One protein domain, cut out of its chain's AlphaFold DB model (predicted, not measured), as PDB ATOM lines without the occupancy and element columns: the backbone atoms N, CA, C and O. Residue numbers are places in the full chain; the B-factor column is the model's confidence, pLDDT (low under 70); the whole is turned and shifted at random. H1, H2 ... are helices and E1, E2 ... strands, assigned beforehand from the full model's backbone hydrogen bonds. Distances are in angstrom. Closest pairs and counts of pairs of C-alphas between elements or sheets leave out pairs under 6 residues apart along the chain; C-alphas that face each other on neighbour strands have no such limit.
ATOM      1  N   SER A  12     -24.633  11.781  35.314       94.94
ATOM      2  CA  SER A  12     -24.046  12.844  34.496       94.94
ATOM      3  C   SER A  12     -22.815  13.498  35.143       94.94
ATOM      4  O   SER A  12     -21.787  13.666  34.487       94.94
ATOM      5  N   LEU A  13     -22.887  13.828  36.436       95.88
ATOM      6  CA  LEU A  13     -21.763  14.391  37.185       95.88
ATOM      7  C   LEU A  13     -20.678  13.338  37.430       95.88
ATOM      8  O   LEU A  13     -19.496  13.646  37.287       95.88
ATOM      9  N   ASN A  14     -21.069  12.103  37.763       94.81
ATOM     10  CA  ASN A  14     -20.117  11.020  37.999       94.81
ATOM     11  C   ASN A  14     -19.300  10.702  36.738       94.81
ATOM     12  O   ASN A  14     -18.073  10.676  36.790       94.81
ATOM     13  N   PHE A  15     -19.964  10.555  35.589       95.19
ATOM     14  CA  PHE A  15     -19.310  10.301  34.305       95.19
ATOM     15  C   PHE A  15     -18.377  11.448  33.890       95.19
ATOM     16  O   PHE A  15     -17.265  11.214  33.404       95.19
ATOM     17  N   TYR A  16     -18.802  12.699  34.109       94.81
ATOM     18  CA  TYR A  16     -17.963  13.861  33.823       94.81
ATOM     19  C   TYR A  16     -16.711  13.885  34.704       94.81
ATOM     20  O   TYR A  16     -15.623  14.139  34.190       94.81
ATOM     21  N   LEU A  17     -16.848  13.591  36.001       91.50
ATOM     22  CA  LEU A  17     -15.731  13.524  36.944       91.50
ATOM     23  C   LEU A  17     -14.752  12.388  36.604       91.50
ATOM     24  O   LEU A  17     -13.544  12.589  36.682       91.50
ATOM     25  N   GLU A  18     -15.249  11.218  36.198       91.56
ATOM     26  CA  GLU A  18     -14.406  10.094  35.761       91.56
ATOM     27  C   GLU A  18     -13.601  10.436  34.500       91.56
ATOM     28  O   GLU A  18     -12.427  10.077  34.394       91.56
ATOM     29  N   SER A  19     -14.216  11.158  33.560       93.19
ATOM     30  CA  SER A  19     -13.570  11.567  32.308       93.19
ATOM     31  C   SER A  19     -12.641  12.776  32.482       93.19
ATOM     32  O   SER A  19     -11.657  12.903  31.758       93.19
ATOM     33  N   ASN A  20     -12.945  13.660  33.439       91.44
ATOM     34  CA  ASN A  20     -12.272  14.943  33.644       91.44
ATOM     35  C   ASN A  20     -11.977  15.184  35.143       91.44
ATOM     36  O   ASN A  20     -12.522  16.112  35.750       91.44
ATOM     37  N   PRO A  21     -11.108  14.371  35.773       89.38
ATOM     38  CA  PRO A  21     -10.928  14.359  37.228       89.38
ATOM     39  C   PRO A  21     -10.416  15.682  37.809       89.38
ATOM     40  O   PRO A  21     -10.738  16.013  38.948       89.38
ATOM     41  N   ASP A  22      -9.670  16.460  37.025       87.69
ATOM     42  CA  ASP A  22      -9.043  17.720  37.447       87.69
ATOM     43  C   ASP A  22      -9.786  18.971  36.947       87.69
ATOM     44  O   ASP A  22      -9.314  20.101  37.113       87.69
ATOM     45  N   GLU A  23     -10.942  18.786  36.308       90.62
ATOM     46  CA  GLU A  23     -11.667  19.878  35.674       90.62
ATOM     47  C   GLU A  23     -12.431  20.735  36.687       90.62
ATOM     48  O   GLU A  23     -12.781  20.318  37.797       90.62
ATOM     49  N   LYS A  24     -12.656  21.996  36.321       91.69
ATOM     50  CA  LYS A  24     -13.287  22.983  37.188       91.69
ATOM     51  C   LYS A  24     -14.802  22.888  37.101       91.69
ATOM     52  O   LYS A  24     -15.383  22.655  36.044       91.69
ATOM     53  N   TRP A  25     -15.444  23.208  38.219       93.62
ATOM     54  CA  TRP A  25     -16.896  23.351  38.308       93.62
ATOM     55  C   TRP A  25     -17.476  24.295  37.244       93.62
ATOM     56  O   TRP A  25     -18.542  24.035  36.693       93.62
ATOM     57  N   GLU A  26     -16.788  25.405  36.969       93.75
ATOM     58  CA  GLU A  26     -17.217  26.376  35.961       93.75
ATOM     59  C   GLU A  26     -17.254  25.757  34.558       93.75
ATOM     60  O   GLU A  26     -18.238  25.945  33.850       93.75
ATOM     61  N   THR A  27     -16.244  24.960  34.201       94.31
ATOM     62  CA  THR A  27     -16.187  24.249  32.918       94.31
ATOM     63  C   THR A  27     -17.320  23.228  32.807       94.31
ATOM     64  O   THR A  27     -18.066  23.260  31.830       94.31
ATOM     65  N   PHE A  28     -17.543  22.411  33.848       95.00
ATOM     66  CA  PHE A  28     -18.672  21.468  33.902       95.00
ATOM     67  C   PHE A  28     -20.015  22.167  33.664       95.00
ATOM     68  O   PHE A  28     -20.816  21.732  32.842       95.00
ATOM     69  N   LYS A  29     -20.258  23.283  34.358       94.94
ATOM     70  CA  LYS A  29     -21.512  24.037  34.245       94.94
ATOM     71  C   LYS A  29     -21.748  24.584  32.831       94.94
ATOM     72  O   LYS A  29     -22.901  24.660  32.396       94.94
ATOM     73  N   ASP A  30     -20.687  25.010  32.154       94.06
ATOM     74  CA  ASP A  30     -20.785  25.656  30.847       94.06
ATOM     75  C   ASP A  30     -20.902  24.637  29.701       94.06
ATOM     76  O   ASP A  30     -21.686  24.864  28.767       94.06
ATOM     77  N   GLU A  31     -20.173  23.519  29.795       94.44
ATOM     78  CA  GLU A  31     -20.099  22.466  28.774       94.44
ATOM     79  C   GLU A  31     -21.190  21.396  28.934       94.44
ATOM     80  O   GLU A  31     -21.829  21.027  27.948       94.44
ATOM     81  N   GLU A  32     -21.476  20.949  30.160       95.44
ATOM     82  CA  GLU A  32     -22.427  19.869  30.462       95.44
ATOM     83  C   GLU A  32     -23.732  20.431  31.048       95.44
ATOM     84  O   GLU A  32     -24.098  20.239  32.210       95.44
ATOM     85  N   ARG A  33     -24.456  21.202  30.227       94.81
ATOM     86  CA  ARG A  33     -25.648  21.951  30.671       94.81
ATOM     87  C   ARG A  33     -26.790  21.062  31.156       94.81
ATOM     88  O   ARG A  33     -27.528  21.475  32.053       94.81
ATOM     89  N   GLU A  34     -26.981  19.894  30.548       95.62
ATOM     90  CA  GLU A  34     -28.038  18.970  30.968       95.62
ATOM     91  C   GLU A  34     -27.639  18.246  32.255       95.62
ATOM     92  O   GLU A  34     -28.446  18.213  33.188       95.62
ATOM     93  N   GLY A  35     -26.385  17.798  32.383       96.38
ATOM     94  CA  GLY A  35     -25.875  17.279  33.653       96.38
ATOM     95  C   GLY A  35     -25.917  18.313  34.778       96.38
ATOM     96  O   GLY A  35     -26.321  18.003  35.897       96.38
ATOM     97  N   PHE A  36     -25.633  19.586  34.492       97.06
ATOM     98  CA  PHE A  36     -25.801  20.656  35.474       97.06
ATOM     99  C   PHE A  36     -27.260  20.790  35.946       97.06
ATOM    100  O   PHE A  36     -27.508  20.894  37.149       97.06
ATOM    101  N   LYS A  37     -28.247  20.747  35.038       95.19
ATOM    102  CA  LYS A  37     -29.675  20.767  35.420       95.19
ATOM    103  C   LYS A  37     -30.061  19.555  36.263       95.19
ATOM    104  O   LYS A  37     -30.854  19.704  37.197       95.19
ATOM    105  N   ASP A  38     -29.516  18.386  35.942       96.75
ATOM    106  CA  ASP A  38     -29.738  17.151  36.690       96.75
ATOM    107  C   ASP A  38     -29.190  17.267  38.120       96.75
ATOM    108  O   ASP A  38     -29.929  17.084  39.086       96.75
ATOM    109  N   VAL A  39     -27.959  17.763  38.274       97.88
ATOM    110  CA  VAL A  39     -27.365  18.102  39.578       97.88
ATOM    111  C   VAL A  39     -28.259  19.065  40.364       97.88
ATOM    112  O   VAL A  39     -28.571  18.812  41.530       97.88
ATOM    113  N   GLN A  40     -28.731  20.153  39.743       96.69
ATOM    114  CA  GLN A  40     -29.630  21.098  40.415       96.69
ATOM    115  C   GLN A  40     -30.949  20.438  40.847       96.69
ATOM    116  O   GLN A  40     -31.475  20.747  41.916       96.69
ATOM    117  N   LYS A  41     -31.524  19.562  40.017       96.00
ATOM    118  CA  LYS A  41     -32.767  18.843  40.320       96.00
ATOM    119  C   LYS A  41     -32.571  17.877  41.488       96.00
ATOM    120  O   LYS A  41     -33.373  17.903  42.421       96.00
ATOM    121  N   THR A  42     -31.502  17.089  41.472       97.56
ATOM    122  CA  THR A  42     -31.202  16.106  42.518       97.56
ATOM    123  C   THR A  42     -30.934  16.786  43.856       97.56
ATOM    124  O   THR A  42     -31.561  16.429  44.847       97.56
ATOM    125  N   ILE A  43     -30.145  17.870  43.884       97.25
ATOM    126  CA  ILE A  43     -29.919  18.655  45.114       97.25
ATOM    127  C   ILE A  43     -31.238  19.164  45.705       97.25
ATOM    128  O   ILE A  43     -31.452  19.092  46.916       97.25
ATOM    129  N   ARG A  44     -32.138  19.692  44.866       95.56
ATOM    130  CA  ARG A  44     -33.440  20.183  45.339       95.56
ATOM    131  C   ARG A  44     -34.285  19.058  45.927       95.56
ATOM    132  O   ARG A  44     -34.938  19.290  46.940       95.56
ATOM    133  N   ASN A  45     -34.262  17.874  45.322       95.81
ATOM    134  CA  ASN A  45     -35.000  16.718  45.824       95.81
ATOM    135  C   ASN A  45     -34.445  16.245  47.175       95.81
ATOM    136  O   ASN A  45     -35.210  16.142  48.132       95.81
ATOM    137  N   ASP A  46     -33.127  16.064  47.280       95.88
ATOM    138  CA  ASP A  46     -32.449  15.611  48.505       95.88
ATOM    139  C   ASP A  46     -32.669  16.557  49.689       95.88
ATOM    140  O   ASP A  46     -32.778  16.138  50.842       95.88
ATOM    141  N   GLN A  47     -32.749  17.860  49.408       95.56
ATOM    142  CA  GLN A  47     -32.975  18.891  50.420       95.56
ATOM    143  C   GLN A  47     -34.457  19.229  50.634       95.56
ATOM    144  O   GLN A  47     -34.767  20.128  51.418       95.56
ATOM    145  N   GLY A  48     -35.384  18.581  49.922       94.56
ATOM    146  CA  GLY A  48     -36.813  18.904  49.983       94.56
ATOM    147  C   GLY A  48     -37.140  20.349  49.581       94.56
ATOM    148  O   GLY A  48     -38.103  20.929  50.078       94.56
ATOM    149  N   GLY A  49     -36.315  20.959  48.725       94.56
ATOM    150  CA  GLY A  49     -36.453  22.352  48.294       94.56
ATOM    151  C   GLY A  49     -36.099  23.388  49.366       94.56
ATOM    152  O   GLY A  49     -36.522  24.536  49.258       94.56
ATOM    153  N   ILE A  50     -35.344  23.009  50.400       94.94
ATOM    154  CA  ILE A  50     -34.961  23.891  51.510       94.94
ATOM    155  C   ILE A  50     -33.495  24.324  51.377       94.94
ATOM    156  O   ILE A  50     -32.633  23.521  51.021       94.94
ATOM    157  N   CYS A  51     -33.207  25.595  51.664       94.31
ATOM    158  CA  CYS A  51     -31.849  26.138  51.694       94.31
ATOM    159  C   CYS A  51     -31.018  25.477  52.804       94.31
ATOM    160  O   CYS A  51     -31.438  25.451  53.963       94.31
ATOM    161  N   ALA A  52     -29.808  25.018  52.477       94.06
ATOM    162  CA  ALA A  52     -28.925  24.331  53.423       94.06
ATOM    163  C   ALA A  52     -28.503  25.195  54.630       94.06
ATOM    164  O   ALA A  52     -28.172  24.656  55.685       94.06
ATOM    165  N   TYR A  53     -28.523  26.527  54.499       91.69
ATOM    166  CA  TYR A  53     -28.071  27.444  55.549       91.69
ATOM    167  C   TYR A  53     -29.210  28.052  56.363       91.69
ATOM    168  O   TYR A  53     -29.258  27.866  57.576       91.69
ATOM    169  N   CYS A  54     -30.126  28.782  55.721       91.56
ATOM    170  CA  CYS A  54     -31.203  29.477  56.435       91.56
ATOM    171  C   CYS A  54     -32.443  28.611  56.679       91.56
ATOM    172  O   CYS A  54     -33.356  29.061  57.361       91.56
ATOM    173  N   GLU A  55     -32.488  27.404  56.109       93.12
ATOM    174  CA  GLU A  55     -33.586  26.444  56.260       93.12
ATOM    175  C   GLU A  55     -34.961  26.962  55.781       93.12
ATOM    176  O   GLU A  55     -35.994  26.348  56.045       93.12
ATOM    177  N   ASN A  56     -34.978  28.049  55.002       91.38
ATOM    178  CA  ASN A  56     -36.164  28.526  54.296       91.38
ATOM    179  C   ASN A  56     -36.377  27.768  52.984       91.38
ATOM    180  O   ASN A  56     -35.428  27.286  52.356       91.38
ATOM    181  N   LYS A  57     -37.636  27.709  52.546       94.44
ATOM    182  CA  LYS A  57     -38.007  27.148  51.248       94.44
ATOM    183  C   LYS A  57     -37.438  28.011  50.119       94.44
ATOM    184  O   LYS A  57     -37.579  29.229  50.144       94.44
ATOM    185  N   MET A  58     -36.814  27.359  49.146       94.56
ATOM    186  CA  MET A  58     -36.340  27.968  47.906       94.56
ATOM    187  C   MET A  58     -37.466  27.946  46.873       94.56
ATOM    188  O   MET A  58     -38.086  26.904  46.642       94.56
ATOM    189  N   GLU A  59     -37.726  29.088  46.247       93.94
ATOM    190  CA  GLU A  59     -38.779  29.234  45.240       93.94
ATOM    191  C   GLU A  59     -38.253  28.982  43.818       93.94
ATOM    192  O   GLU A  59     -37.170  29.436  43.437       93.94
ATOM    193  N   ILE A  60     -39.045  28.266  43.015       93.06
ATOM    194  CA  ILE A  60     -38.751  27.941  41.614       93.06
ATOM    195  C   ILE A  60     -39.775  28.643  40.729       93.06
ATOM    196  O   ILE A  60     -40.982  28.492  40.921       93.06
ATOM    197  N   PHE A  61     -39.304  29.402  39.742       91.69
ATOM    198  CA  PHE A  61     -40.165  30.307  38.971       91.69
ATOM    199  C   PHE A  61     -40.435  29.842  37.540       91.69
ATOM    200  O   PHE A  61     -41.151  30.523  36.807       91.69
ATOM    201  N   HIS A  62     -39.912  28.679  37.135       88.62
ATOM    202  CA  HIS A  62     -40.227  28.022  35.856       88.62
ATOM    203  C   HIS A  62     -40.137  28.964  34.637       88.62
ATOM    204  O   HIS A  62     -41.014  28.981  33.775       88.62
ATOM    205  N   GLY A  63     -39.087  29.788  34.586       85.56
ATOM    206  CA  GLY A  63     -38.848  30.728  33.487       85.56
ATOM    207  C   GLY A  63     -39.497  32.106  33.650       85.56
ATOM    208  O   GLY A  63     -39.235  32.991  32.838       85.56
ATOM    209  N   LYS A  64     -40.272  32.351  34.714       89.62
ATOM    210  CA  LYS A  64     -40.772  33.691  35.075       89.62
ATOM    211  C   LYS A  64     -39.724  34.500  35.852       89.62
ATOM    212  O   LYS A  64     -40.040  35.080  36.880       89.62
ATOM    213  N   GLY A  65     -38.477  34.504  35.382       91.06
ATOM    214  CA  GLY A  65     -37.314  35.048  36.095       91.06
ATOM    215  C   GLY A  65     -36.368  33.957  36.596       91.06
ATOM    216  O   GLY A  65     -36.529  32.779  36.268       91.06
ATOM    217  N   LYS A  66     -35.355  34.359  37.367       92.88
ATOM    218  CA  LYS A  66     -34.407  33.425  37.985       92.88
ATOM    219  C   LYS A  66     -35.029  32.740  39.196       92.88
ATOM    220  O   LYS A  66     -35.809  33.357  39.918       92.88
ATOM    221  N   ASP A  67     -34.640  31.492  39.422       94.06
ATOM    222  CA  ASP A  67     -34.970  30.739  40.631       94.06
ATOM    223  C   ASP A  67     -34.291  31.344  41.867       94.06
ATOM    224  O   ASP A  67     -33.179  31.870  41.778       94.06
ATOM    225  N   ASP A  68     -34.918  31.198  43.035       94.06
ATOM    226  CA  ASP A  68     -34.279  31.470  44.325       94.06
ATOM    227  C   ASP A  68     -33.385  30.286  44.736       94.06
ATOM    228  O   ASP A  68     -33.584  29.632  45.757       94.06
ATOM    229  N   PHE A  69     -32.425  29.946  43.875       95.00
ATOM    230  CA  PHE A  69     -31.600  28.752  44.020       95.00
ATOM    231  C   PHE A  69     -30.200  28.958  43.444       95.00
ATOM    232  O   PHE A  69     -30.030  29.393  42.303       95.00
ATOM    233  N   ARG A  70     -29.188  28.561  44.212       94.06
ATOM    234  CA  ARG A  70     -27.787  28.461  43.802       94.06
ATOM    235  C   ARG A  70     -27.184  27.170  44.349       94.06
ATOM    236  O   ARG A  70     -27.689  26.603  45.316       94.06
ATOM    237  N   ILE A  71     -26.106  26.720  43.714       94.94
ATOM    238  CA  ILE A  71     -25.267  25.645  44.244       94.94
ATOM    239  C   ILE A  71     -24.063  26.291  44.915       94.94
ATOM    240  O   ILE A  71     -23.363  27.074  44.272       94.94
ATOM    241  N   GLU A  72     -23.856  25.943  46.178       93.19
ATOM    242  CA  GLU A  72     -22.706  26.325  46.990       93.19
ATOM    243  C   GLU A  72     -21.816  25.110  47.257       93.19
ATOM    244  O   GLU A  72     -22.286  23.968  47.216       93.19
ATOM    245  N   HIS A  73     -20.543  25.356  47.558       92.75
ATOM    246  CA  HIS A  73     -19.577  24.317  47.899       92.75
ATOM    247  C   HIS A  73     -19.222  24.402  49.387       92.75
ATOM    248  O   HIS A  73     -18.810  25.458  49.860       92.75
ATOM    249  N   PHE A  74     -19.342  23.301  50.134       90.44
ATOM    250  CA  PHE A  74     -18.985  23.289  51.562       90.44
ATOM    251  C   PHE A  74     -17.473  23.495  51.774       90.44
ATOM    252  O   PHE A  74     -17.039  24.327  52.571       90.44
ATOM    253  N   HIS A  75     -16.662  22.771  51.011       88.44
ATOM    254  CA  HIS A  75     -15.231  22.967  50.856       88.44
ATOM    255  C   HIS A  75     -14.959  23.853  49.637       88.44
ATOM    256  O   HIS A  75     -15.504  23.588  48.563       88.44
ATOM    257  N   PRO A  76     -14.086  24.871  49.750       87.25
ATOM    258  CA  PRO A  76     -13.764  25.743  48.629       87.25
ATOM    259  C   PRO A  76     -13.273  24.968  47.405       87.25
ATOM    260  O   PRO A  76     -12.430  24.081  47.518       87.25
ATOM    261  N   LYS A  77     -13.694  25.409  46.216       84.56
ATOM    262  CA  LYS A  77     -13.272  24.855  44.915       84.56
ATOM    263  C   LYS A  77     -11.747  24.843  44.696       84.56
ATOM    264  O   LYS A  77     -11.267  24.163  43.799       84.56
ATOM    265  N   LYS A  78     -10.981  25.639  45.460       71.44
ATOM    266  CA  LYS A  78      -9.517  25.770  45.349       71.44
ATOM    267  C   LYS A  78      -8.819  25.673  46.712       71.44
ATOM    268  O   LYS A  78      -8.845  26.638  47.474       71.44
ATOM    269  N   ARG A  79      -8.133  24.550  46.965       53.66
ATOM    270  CA  ARG A  79      -6.974  24.356  47.880       53.66
ATOM    271  C   ARG A  79      -6.601  22.860  47.919       53.66
ATOM    272  O   ARG A  79      -7.535  22.070  47.985       53.66
ATOM    273  N   PRO A  80      -5.331  22.467  48.166       52.97
ATOM    274  CA  PRO A  80      -4.019  22.784  47.566       52.97
ATOM    275  C   PRO A  80      -3.635  21.679  46.513       52.97
ATOM    276  O   PRO A  80      -4.558  20.992  46.082       52.97
ATOM    277  N   PRO A  81      -2.391  21.531  45.977       54.91
ATOM    278  CA  PRO A  81      -2.154  20.694  44.792       54.91
ATOM    279  C   PRO A  81      -2.409  19.217  45.118       54.91
ATOM    280  O   PRO A  81      -2.020  18.764  46.192       54.91
ATOM    281  N   LEU A  82      -3.092  18.537  44.192       59.69
ATOM    282  CA  LEU A  82      -3.570  17.146  44.233       59.69
ATOM    283  C   LEU A  82      -2.799  16.233  45.206       59.69
ATOM    284  O   LEU A  82      -1.569  16.153  45.158       59.69
ATOM    285  N   PRO A  83      -3.539  15.518  46.070       66.50
ATOM    286  CA  PRO A  83      -4.343  14.385  45.617       66.50
ATOM    287  C   PRO A  83      -5.864  14.587  45.784       66.50
ATOM    288  O   PRO A  83      -6.286  15.585  46.366       66.50
ATOM    289  N   PRO A  84      -6.689  13.663  45.246       68.38
ATOM    290  CA  PRO A  84      -8.151  13.658  45.362       68.38
ATOM    291  C   PRO A  84      -8.704  13.887  46.785       68.38
ATOM    292  O   PRO A  84      -8.027  13.572  47.768       68.38
ATOM    293  N   PRO A  85      -9.973  14.336  46.897       76.12
ATOM    294  CA  PRO A  85     -10.932  14.515  45.797       76.12
ATOM    295  C   PRO A  85     -10.951  15.928  45.192       76.12
ATOM    296  O   PRO A  85     -10.613  16.919  45.841       76.12
ATOM    297  N   ASN A  86     -11.407  16.021  43.938       87.62
ATOM    298  CA  ASN A  86     -11.770  17.288  43.307       87.62
ATOM    299  C   ASN A  86     -13.024  17.854  43.989       87.62
ATOM    300  O   ASN A  86     -14.155  17.568  43.598       87.62
ATOM    301  N   TRP A  87     -12.819  18.688  45.011       89.94
ATOM    302  CA  TRP A  87     -13.900  19.322  45.769       89.94
ATOM    303  C   TRP A  87     -14.854  20.153  44.905       89.94
ATOM    304  O   TRP A  87     -16.000  20.361  45.293       89.94
ATOM    305  N   GLY A  88     -14.416  20.636  43.739       91.56
ATOM    306  CA  GLY A  88     -15.283  21.380  42.827       91.56
ATOM    307  C   GLY A  88     -16.401  20.525  42.227       91.56
ATOM    308  O   GLY A  88     -17.482  21.052  41.966       91.56
ATOM    309  N   LEU A  89     -16.149  19.229  42.044       92.88
ATOM    310  CA  LEU A  89     -17.055  18.273  41.403       92.88
ATOM    311  C   LEU A  89     -17.558  17.174  42.359       92.88
ATOM    312  O   LEU A  89     -18.437  16.403  41.983       92.88
ATOM    313  N   ASP A  90     -17.045  17.096  43.590       92.94
ATOM    314  CA  ASP A  90     -17.510  16.132  44.591       92.94
ATOM    315  C   ASP A  90     -18.980  16.378  44.967       92.94
ATOM    316  O   ASP A  90     -19.340  17.410  45.536       92.94
ATOM    317  N   TRP A  91     -19.830  15.387  44.698       95.38
ATOM    318  CA  TRP A  91     -21.263  15.415  44.975       95.38
ATOM    319  C   TRP A  91     -21.612  15.718  46.435       95.38
ATOM    320  O   TRP A  91     -22.573  16.451  46.716       95.38
ATOM    321  N   ASN A  92     -20.826  15.188  47.374       93.25
ATOM    322  CA  ASN A  92     -21.050  15.412  48.801       93.25
ATOM    323  C   ASN A  92     -20.695  16.840  49.224       93.25
ATOM    324  O   ASN A  92     -21.137  17.296  50.277       93.25
ATOM    325  N   ASN A  93     -19.943  17.553  48.386       93.50
ATOM    326  CA  ASN A  93     -19.528  18.919  48.630       93.50
ATOM    327  C   ASN A  93     -20.520  19.970  48.103       93.50
ATOM    328  O   ASN A  93     -20.412  21.140  48.466       93.50
ATOM    329  N   LEU A  94     -21.481  19.577  47.259       95.38
ATOM    330  CA  LEU A  94     -22.450  20.490  46.645       95.38
ATOM    331  C   LEU A  94     -23.688  20.675  47.526       95.38
ATOM    332  O   LEU A  94     -24.308  19.697  47.935       95.38
ATOM    333  N   LEU A  95     -24.123  21.909  47.758       95.69
ATOM    334  CA  LEU A  95     -25.303  22.232  48.564       95.69
ATOM    335  C   LEU A  95     -26.231  23.193  47.823       95.69
ATOM    336  O   LEU A  95     -25.784  24.116  47.151       95.69
ATOM    337  N   GLY A  96     -27.539  23.006  47.974       95.56
ATOM    338  CA  GLY A  96     -28.551  23.933  47.480       95.56
ATOM    339  C   GLY A  96     -28.782  25.061  48.477       95.56
ATOM    340  O   GLY A  96     -29.135  24.813  49.633       95.56
ATOM    341  N   VAL A  97     -28.613  26.302  48.041       94.88
ATOM    342  CA  VAL A  97     -28.821  27.489  48.876       94.88
ATOM    343  C   VAL A  97     -29.722  28.490  48.171       94.88
ATOM    344  O   VAL A  97     -29.742  28.567  46.942       94.88
ATOM    345  N   CYS A  98     -30.475  29.273  48.941       94.38
ATOM    346  CA  CYS A  98     -31.235  30.378  48.374       94.38
ATOM    347  C   CYS A  98     -30.298  31.522  47.964       94.38
ATOM    348  O   CYS A  98     -29.110  31.566  48.305       94.38
ATOM    349  N   THR A  99     -30.849  32.497  47.254       93.25
ATOM    350  CA  THR A  99     -30.112  33.706  46.874       93.25
ATOM    351  C   THR A  99     -29.848  34.630  48.064       93.25
ATOM    352  O   THR A  99     -29.060  35.566  47.951       93.25
ATOM    353  N   GLY A 100     -30.481  34.368  49.214       90.81
ATOM    354  CA  GLY A 100     -30.361  35.167  50.435       90.81
ATOM    355  C   GLY A 100     -30.899  36.590  50.293       90.81
ATOM    356  O   GLY A 100     -30.627  37.426  51.145       90.81
ATOM    357  N   GLY A 101     -31.662  36.848  49.228       91.06
ATOM    358  CA  GLY A 101     -32.197  38.157  48.885       91.06
ATOM    359  C   GLY A 101     -31.279  39.030  48.038       91.06
ATOM    360  O   GLY A 101     -31.610  40.196  47.830       91.06
ATOM    361  N   SER A 102     -30.184  38.471  47.510       91.81
ATOM    362  CA  SER A 102     -29.218  39.199  46.682       91.81
ATOM    363  C   SER A 102     -29.567  39.224  45.185       91.81
ATOM    364  O   SER A 102     -28.960  39.971  44.419       91.81
ATOM    365  N   GLU A 103     -30.500  38.387  44.717       92.81
ATOM    366  CA  GLU A 103     -30.823  38.266  43.290       92.81
ATOM    367  C   GLU A 103     -31.984  39.182  42.893       92.81
ATOM    368  O   GLU A 103     -33.140  38.936  43.225       92.81
ATOM    369  N   ARG A 104     -31.678  40.230  42.120       91.88
ATOM    370  CA  ARG A 104     -32.658  41.233  41.672       91.88
ATOM    371  C   ARG A 104     -33.675  40.691  40.666       91.88
ATOM    372  O   ARG A 104     -34.801  41.180  40.623       91.88
ATOM    373  N   TYR A 105     -33.280  39.726  39.834       92.56
ATOM    374  CA  TYR A 105     -34.108  39.208  38.735       92.56
ATOM    375  C   TYR A 105     -34.824  37.898  39.088       92.56
ATOM    376  O   TYR A 105     -35.206  37.131  38.198       92.56
ATOM    377  N   VAL A 106     -34.975  37.626  40.383       92.38
ATOM    378  CA  VAL A 106     -35.765  36.507  40.894       92.38
ATOM    379  C   VAL A 106     -37.239  36.686  40.517       92.38
ATOM    380  O   VAL A 106     -37.740  37.810  40.462       92.38
ATOM    381  N   GLY A 107     -37.947  35.590  40.235       92.19
ATOM    382  CA  GLY A 107     -39.316  35.674  39.710       92.19
ATOM    383  C   GLY A 107     -40.343  36.304  40.658       92.19
ATOM    384  O   GLY A 107     -41.365  36.819  40.209       92.19
ATOM    385  N   ASN A 108     -40.049  36.331  41.960       91.69
ATOM    386  CA  ASN A 108     -40.784  37.109  42.952       91.69
ATOM    387  C   ASN A 108     -39.881  38.192  43.549       91.69
ATOM    388  O   ASN A 108     -39.096  37.923  44.457       91.69
ATOM    389  N   THR A 109     -40.042  39.434  43.091       89.25
ATOM    390  CA  THR A 109     -39.213  40.576  43.508       89.25
ATOM    391  C   THR A 109     -39.258  40.873  45.005       89.25
ATOM    392  O   THR A 109     -38.324  41.490  45.508       89.25
ATOM    393  N   SER A 110     -40.272  40.405  45.744       90.06
ATOM    394  CA  SER A 110     -40.301  40.535  47.211       90.06
ATOM    395  C   SER A 110     -39.211  39.726  47.922       90.06
ATOM    396  O   SER A 110     -38.920  40.003  49.081       90.06
ATOM    397  N   LEU A 111     -38.581  38.761  47.241       88.75
ATOM    398  CA  LEU A 111     -37.430  38.030  47.771       88.75
ATOM    399  C   LEU A 111     -36.140  38.861  47.710       88.75
ATOM    400  O   LEU A 111     -35.248  38.639  48.523       88.75
ATOM    401  N   PHE A 112     -36.046  39.849  46.811       90.81
ATOM    402  CA  PHE A 112     -34.899  40.754  46.722       90.81
ATOM    403  C   PHE A 112     -34.935  41.783  47.859       90.81
ATOM    404  O   PHE A 112     -35.560  42.838  47.760       90.81
TER     405      PHE A 112
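AT A GLANCE: This is residues 12 to 112 of the 124 residues of the protein "TIGR02646 family protein" of Chromobacterium haemolyticum (UniProt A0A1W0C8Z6). Little regular structure is present: a small hairpin of E1 and E2 sits in the middle, H3 packs on it, and H1 and H2 gather near the first residues of H3, with loops at both ends of the elongated outline. The printed part has 101 residues, 37 in named elements, in the order H1, H2, H3, E1, E2: mixed class, one antiparallel sheet. It is compact, radius of gyration of the C-alphas 14.4 A, spanning 44 by 25 by 23 A.

HOW THE PARTS SIT: E1, residues 70 to 73, and E2, residues 94 to 97, form an antiparallel hairpin at 138 degrees; N 70 and O 97 are 2.8 A apart, within hydrogen-bond range. The closest C-alphas of H3, residues 33 to 46, and E2 are those of Ile 43 and Gly 96, 5.9 A. With residues 35 to 39 alone, H3 touches H1, residues 12 to 19, at a steep tilt of 57 degrees, opposite ways; the closest C-alphas are those of Ser 12 and Gly 35, 4.9 A. H2, residues 25 to 31, is close to H3 but not clearly touching; the closest C-alphas are those of Lys 29 and Phe 36, 5.6 A. In H1, H2 and H3 every O i to N i+4 pair is within hydrogen-bond range.

IN THESE COORDINATES: H1 begins at C-alpha 12 (-24.046, 12.844, 34.496); H3 is 20.1 A long; E2 ends at C-alpha 97 (-28.821, 27.489, 48.876).

THE WHOLE: The C-alphas farthest apart, those of Pro 83 and Ser 110, are 44.5 A apart. The printed part has no cut; the links H3 to E1 and E1 to E2 are long. Residues 79 to 84 have pLDDT under 70.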